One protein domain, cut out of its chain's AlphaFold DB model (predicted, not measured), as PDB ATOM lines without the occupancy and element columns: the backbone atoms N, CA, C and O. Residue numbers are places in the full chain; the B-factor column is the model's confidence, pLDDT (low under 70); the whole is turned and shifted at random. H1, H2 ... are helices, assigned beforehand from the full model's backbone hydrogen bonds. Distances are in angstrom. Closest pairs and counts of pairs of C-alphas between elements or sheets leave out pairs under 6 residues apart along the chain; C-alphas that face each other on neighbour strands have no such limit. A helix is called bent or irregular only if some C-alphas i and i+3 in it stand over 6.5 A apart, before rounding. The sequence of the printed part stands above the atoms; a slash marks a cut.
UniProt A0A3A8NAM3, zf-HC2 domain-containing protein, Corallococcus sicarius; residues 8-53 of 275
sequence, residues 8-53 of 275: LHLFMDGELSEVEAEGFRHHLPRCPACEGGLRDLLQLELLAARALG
ATOM      1  N   LEU A   8     130.744 118.130 113.617       89.12
ATOM      2  CA  LEU A   8     131.798 117.148 113.327       89.12
ATOM      3  C   LEU A   8     131.274 115.703 113.220       89.12
ATOM      4  O   LEU A   8     131.644 115.001 112.286       89.12
ATOM      5  N   HIS A   9     130.411 115.274 114.145       87.06
ATOM      6  CA  HIS A   9     129.819 113.930 114.123       87.06
ATOM      7  C   HIS A   9     128.899 113.751 112.905       87.06
ATOM      8  O   HIS A   9     129.108 112.834 112.125       87.06
ATOM      9  N   LEU A  10     128.014 114.720 112.639       89.62
ATOM     10  CA  LEU A  10     127.146 114.728 111.450       89.62
ATOM     11  C   LEU A  10     127.937 114.670 110.134       89.62
ATOM     12  O   LEU A  10     127.485 114.077 109.160       89.62
ATOM     13  N   PHE A  11     129.113 115.307 110.083       90.69
ATOM     14  CA  PHE A  11     130.001 115.227 108.922       90.69
ATOM     15  C   PHE A  11     130.597 113.825 108.748       90.69
ATOM     16  O   PHE A  11     130.686 113.351 107.619       90.69
ATOM     17  N   MET A  12     131.002 113.173 109.842       88.25
ATOM     18  CA  MET A  12     131.532 111.805 109.826       88.25
ATOM     19  C   MET A  12     130.461 110.788 109.415       88.25
ATOM     20  O   MET A  12     130.730 109.940 108.570       88.25
ATOM     21  N   ASP A  13     129.250 110.924 109.957       86.12
ATOM     22  CA  ASP A  13     128.114 110.038 109.678       86.12
ATOM     23  C   ASP A  13     127.507 110.275 108.278       86.12
ATOM     24  O   ASP A  13     126.652 109.520 107.820       86.12
ATOM     25  N   GLY A  14     127.960 111.317 107.566       88.56
ATOM     26  CA  GLY A  14     127.481 111.662 106.226       88.56
ATOM     27  C   GLY A  14     126.081 112.286 106.203       88.56
ATOM     28  O   GLY A  14     125.447 112.325 105.152       88.56
ATOM     29  N   GLU A  15     125.599 112.791 107.339       91.00
ATOM     30  CA  GLU A  15     124.244 113.333 107.511       91.00
ATOM     31  C   GLU A  15     124.122 114.823 107.149       91.00
ATOM     32  O   GLU A  15     123.027 115.390 107.153       91.00
ATOM     33  N   LEU A  16     125.236 115.489 106.834       91.19
ATOM     34  CA  LEU A  16     125.216 116.875 106.370       91.19
ATOM     35  C   LEU A  16     124.738 116.981 104.921       91.19
ATOM     36  O   LEU A  16     125.123 116.191 104.060       91.19
ATOM     37  N   SER A  17     123.971 118.036 104.631       91.75
ATOM     38  CA  SER A  17     123.668 118.397 103.245       91.75
ATOM     39  C   SER A  17     124.957 118.713 102.476       91.75
ATOM     40  O   SER A  17     125.947 119.163 103.053       91.75
ATOM     41  N   GLU A  18     124.953 118.515 101.157       88.81
ATOM     42  CA  GLU A  18     126.147 118.683 100.312       88.81
ATOM     43  C   GLU A  18     126.803 120.068 100.476       88.81
ATOM     44  O   GLU A  18     128.022 120.182 100.604       88.81
ATOM     45  N   VAL A  19     125.982 121.117 100.583       88.44
ATOM     46  CA  VAL A  19     126.430 122.502 100.797       88.44
ATOM     47  C   VAL A  19     127.087 122.681 102.171       88.44
ATOM     48  O   VAL A  19     128.107 123.362 102.300       88.44
ATOM     49  N   GLU A  20     126.534 122.064 103.215       88.50
ATOM     50  CA  GLU A  20     127.086 122.141 104.569       88.50
ATOM     51  C   GLU A  20     128.361 121.315 104.726       88.50
ATOM     52  O   GLU A  20     129.291 121.756 105.407       88.50
ATOM     53  N   ALA A  21     128.424 120.153 104.077       88.81
ATOM     54  CA  ALA A  21     129.609 119.312 104.037       88.81
ATOM     55  C   ALA A  21     130.769 120.038 103.345       88.81
ATOM     56  O   ALA A  21     131.882 120.048 103.872       88.81
ATOM     57  N   GLU A  22     130.515 120.715 102.221       89.62
ATOM     58  CA  GLU A  22     131.533 121.504 101.522       89.62
ATOM     59  C   GLU A  22     132.027 122.679 102.381       89.62
ATOM     60  O   GLU A  22     133.234 122.900 102.517       89.62
ATOM     61  N   GLY A  23     131.115 123.384 103.057       88.56
ATOM     62  CA  GLY A  23     131.476 124.424 104.024       88.56
ATOM     63  C   GLY A  23     132.312 123.887 105.193       88.56
ATOM     64  O   GLY A  23     133.279 124.524 105.619       88.56
ATOM     65  N   PHE A  24     131.993 122.689 105.688       91.06
ATOM     66  CA  PHE A  24     132.755 122.043 106.756       91.06
ATOM     67  C   PHE A  24     134.147 121.580 106.289       91.06
ATOM     68  O   PHE A  24     135.120 121.791 107.014       91.06
ATOM     69  N   ARG A  25     134.293 121.068 105.056       91.31
ATOM     70  CA  ARG A  25     135.603 120.736 104.450       91.31
ATOM     71  C   ARG A  25     136.537 121.946 104.400       91.31
ATOM     72  O   ARG A  25     137.724 121.817 104.686       91.31
ATOM     73  N   HIS A  26     136.003 123.134 104.113       90.44
ATOM     74  CA  HIS A  26     136.774 124.382 104.135       90.44
ATOM     75  C   HIS A  26     137.145 124.843 105.559       90.44
ATOM     76  O   HIS A  26     138.175 125.501 105.749       90.44
ATOM     77  N   HIS A  27     136.323 124.509 106.558       90.19
ATOM     78  CA  HIS A  27     136.552 124.835 107.968       90.19
ATOM     79  C   HIS A  27     137.602 123.927 108.628       90.19
ATOM     80  O   HIS A  27     138.450 124.418 109.374       90.19
ATOM     81  N   LEU A  28     137.565 122.625 108.328       90.31
ATOM     82  CA  LEU A  28     138.362 121.574 108.966       90.31
ATOM     83  C   LEU A  28     139.876 121.879 109.068       90.31
ATOM     84  O   LEU A  28     140.384 121.856 110.189       90.31
ATOM     85  N   PRO A  29     140.603 122.255 107.994       90.50
ATOM     86  CA  PRO A  29     142.047 122.519 108.073       90.50
ATOM     87  C   PRO A  29     142.405 123.818 108.813       90.50
ATOM     88  O   PRO A  29     143.578 124.109 109.027       90.50
ATOM     89  N   ARG A  30     141.414 124.645 109.171       91.06
ATOM     90  CA  ARG A  30     141.608 125.931 109.860       91.06
ATOM     91  C   ARG A  30     141.208 125.880 111.334       91.06
ATOM     92  O   ARG A  30     141.330 126.888 112.028       91.06
ATOM     93  N   CYS A  31     140.718 124.739 111.821       91.88
ATOM     94  CA  CYS A  31     140.285 124.567 113.203       91.88
ATOM     95  C   CYS A  31     140.975 123.347 113.840       91.88
ATOM     96  O   CYS A  31     140.511 122.223 113.643       91.88
ATOM     97  N   PRO A  32     142.016 123.555 114.672       89.94
ATOM     98  CA  PRO A  32     142.764 122.463 115.306       89.94
ATOM     99  C   PRO A  32     141.889 121.510 116.133       89.94
ATOM    100  O   PRO A  32     142.145 120.312 116.185       89.94
ATOM    101  N   ALA A  33     140.822 122.029 116.750       88.19
ATOM    102  CA  ALA A  33     139.879 121.223 117.521       88.19
ATOM    103  C   ALA A  33     139.059 120.262 116.639       88.19
ATOM    104  O   ALA A  33     138.831 119.122 117.032       88.19
ATOM    105  N   CYS A  34     138.638 120.694 115.442       91.81
ATOM    106  CA  CYS A  34     137.898 119.831 114.515       91.81
ATOM    107  C   CYS A  34     138.821 118.812 113.836       91.81
ATOM    108  O   CYS A  34     138.412 117.677 113.620       91.81
ATOM    109  N   GLU A  35     140.063 119.199 113.529       91.81
ATOM    110  CA  GLU A  35     141.072 118.283 112.983       91.81
ATOM    111  C   GLU A  35     141.417 117.165 113.978       91.81
ATOM    112  O   GLU A  35     141.423 115.991 113.606       91.81
ATOM    113  N   GLY A  36     141.655 117.521 115.248       90.69
ATOM    114  CA  GLY A  36     141.893 116.552 116.319       90.69
ATOM    115  C   GLY A  36     140.700 115.618 116.522       90.69
ATOM    116  O   GLY A  36     140.856 114.403 116.450       90.69
ATOM    117  N   GLY A  37     139.494 116.179 116.656       90.12
ATOM    118  CA  GLY A  37     138.286 115.379 116.864       90.12
ATOM    119  C   GLY A  37     137.973 114.412 115.715       90.12
ATOM    120  O   GLY A  37     137.515 113.302 115.970       90.12
ATOM    121  N   LEU A  38     138.239 114.786 114.455       91.50
ATOM    122  CA  LEU A  38     138.040 113.880 113.316       91.50
ATOM    123  C   LEU A  38     138.991 112.676 113.377       91.50
ATOM    124  O   LEU A  38     138.584 111.556 113.076       91.50
ATOM    125  N   ARG A  39     140.251 112.896 113.774       89.81
ATOM    126  CA  ARG A  39     141.229 111.809 113.940       89.81
ATOM    127  C   ARG A  39     140.810 110.848 115.046       89.81
ATOM    128  O   ARG A  39     140.857 109.641 114.828       89.81
ATOM    129  N   ASP A  40     140.363 111.380 116.180       89.75
ATOM    130  CA  ASP A  40     139.921 110.569 117.318       89.75
ATOM    131  C   ASP A  40     138.731 109.676 116.941       89.75
ATOM    132  O   ASP A  40     138.720 108.484 117.250       89.75
ATOM    133  N   LEU A  41     137.760 110.225 116.204       88.44
ATOM    134  CA  LEU A  41     136.595 109.481 115.727       88.44
ATOM    135  C   LEU A  41     136.957 108.385 114.711       88.44
ATOM    136  O   LEU A  41     136.518 107.247 114.860       88.44
ATOM    137  N   LEU A  42     137.817 108.680 113.731       86.75
ATOM    138  CA  LEU A  42     138.301 107.675 112.773       86.75
ATOM    139  C   LEU A  42     139.085 106.550 113.462       86.75
ATOM    140  O   LEU A  42     138.995 105.384 113.074       86.75
ATOM    141  N   GLN A  43     139.858 106.886 114.496       87.38
ATOM    142  CA  GLN A  43     140.595 105.900 115.274       87.38
ATOM    143  C   GLN A  43     139.653 105.013 116.100       87.38
ATOM    144  O   GLN A  43     139.882 103.806 116.190       87.38
ATOM    145  N   LEU A  44     138.587 105.582 116.668       85.69
ATOM    146  CA  LEU A  44     137.548 104.828 117.373       85.69
ATOM    147  C   LEU A  44     136.810 103.860 116.437       85.69
ATOM    148  O   LEU A  44     136.660 102.695 116.797       85.69
ATOM    149  N   GLU A  45     136.439 104.293 115.231       82.94
ATOM    150  CA  GLU A  45     135.851 103.439 114.183       82.94
ATOM    151  C   GLU A  45     136.777 102.273 113.807       82.94
ATOM    152  O   GLU A  45     136.361 101.115 113.776       82.94
ATOM    153  N   LEU A  46     138.073 102.538 113.613       82.25
ATOM    154  CA  LEU A  46     139.052 101.495 113.294       82.25
ATOM    155  C   LEU A  46     139.192 100.466 114.432       82.25
ATOM    156  O   LEU A  46     139.309  99.260 114.192       82.25
ATOM    157  N   LEU A  47     139.183 100.935 115.682       82.50
ATOM    158  CA  LEU A  47     139.232 100.075 116.862       82.50
ATOM    159  C   LEU A  47     137.945  99.257 117.017       82.50
ATOM    160  O   LEU A  47     138.026  98.065 117.316       82.50
ATOM    161  N   ALA A  48     136.783  99.859 116.759       80.75
ATOM    162  CA  ALA A  48     135.495  99.176 116.758       80.75
ATOM    163  C   ALA A  48     135.434  98.105 115.658       80.75
ATOM    164  O   ALA A  48     135.091  96.957 115.943       80.75
ATOM    165  N   ALA A  49     135.876  98.423 114.438       78.25
ATOM    166  CA  ALA A  49     135.956  97.482 113.323       78.25
ATOM    167  C   ALA A  49     136.896  96.299 113.616       78.25
ATOM    168  O   ALA A  49     136.618  95.160 113.235       78.25
ATOM    169  N   ARG A  50     137.997  96.543 114.341       76.00
ATOM    170  CA  ARG A  50     138.921  95.491 114.787       76.00
ATOM    171  C   ARG A  50     138.327  94.620 115.894       76.00
ATOM    172  O   ARG A  50     138.551  93.412 115.886       76.00
ATOM    173  N   ALA A  51     137.587  95.210 116.832       76.06
ATOM    174  CA  ALA A  51     136.941  94.489 117.927       76.06
ATOM    175  C   ALA A  51     135.752  93.638 117.451       76.06
ATOM    176  O   ALA A  51     135.555  92.529 117.939       76.06
ATOM    177  N   LEU A  52     134.990  94.145 116.479       79.62
ATOM    178  CA  LEU A  52     133.833  93.468 115.888       79.62
ATOM    179  C   LEU A  52     134.210  92.521 114.738       79.62
ATOM    180  O   LEU A  52     133.361  91.775 114.260       79.62
ATOM    181  N   GLY A  53     135.471  92.536 114.288       70.06
ATOM    182  CA  GLY A  53     135.954  91.705 113.181       70.06
ATOM    183  C   GLY A  53     135.367  92.081 111.815       70.06
ATOM    184  O   GLY A  53     135.399  91.266 110.897       70.06
TER     185      GLY A  53
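AT A GLANCE: This is residues 8 to 53 of the 275 residues of the protein "zf-HC2 domain-containing protein" of Corallococcus sicarius (UniProt A0A3A8NAM3). Two helices, H2 and the longer H3, meet near their ends to make an L, and the short H1 sits in the angle between them. The far part of H3, with residues 43 to 53 standing free, sticks out as an arm. The printed part has 46 residues with three named helices, H1, H2 and H3 in chain order, and no named strand; its class is all helix. The whole is loose, with a radius of gyration of the C-alphas of 12.0 A, and only just flat, spanning 34 by 23 by 10 A.

HOW THE PARTS SIT: Start at H1, residues 8 to 12, and look on to H2, residues 18 to 30: the two are close but not clearly touching, and their closest C-alphas, those of Phe 11 and Ala 21, are 6.4 A apart. H1 touches H3, residues 32 to 52, which meets it with residues 34 to 38 alone; the closest C-alphas, those of Leu 8 and Cys 34, are 6.8 A apart. H2 and H3 touch only at the corner by their link, and only just, with 3 pairs of C-alphas within 8 A, residues 28 to 29 meeting residues 34 to 35. Their closest C-alphas, those of Leu 28 and Cys 34, are 5.8 A apart, and their lines are only just about perpendicular, at 70.2 degrees. In H1 and H3 every O i to N i+4 pair is within hydrogen-bond range; in H2, 7 of 9 are.

IN THESE COORDINATES: Find C-alpha 8 at (131.798, 117.148, 113.327), where H1 begins. H2 begins at C-alpha 18, (126.147, 118.683, 100.312), and runs 19.6 A to Arg 30; it is irregular, but only just, with C-alphas 26 and 29 6.8 A apart. H3 runs 30.3 A from Pro 32 to C-alpha 52 at (133.833, 93.468, 115.888).

THE WHOLE: The two C-alphas farthest apart, those of Arg 30 and Gly 53, are 34.8 A apart. The printed part has no cut, and the links H1 to H2 and H2 to H3 are tight. The mean pLDDT of the printed part is 87.5, and no printed residue is under 70.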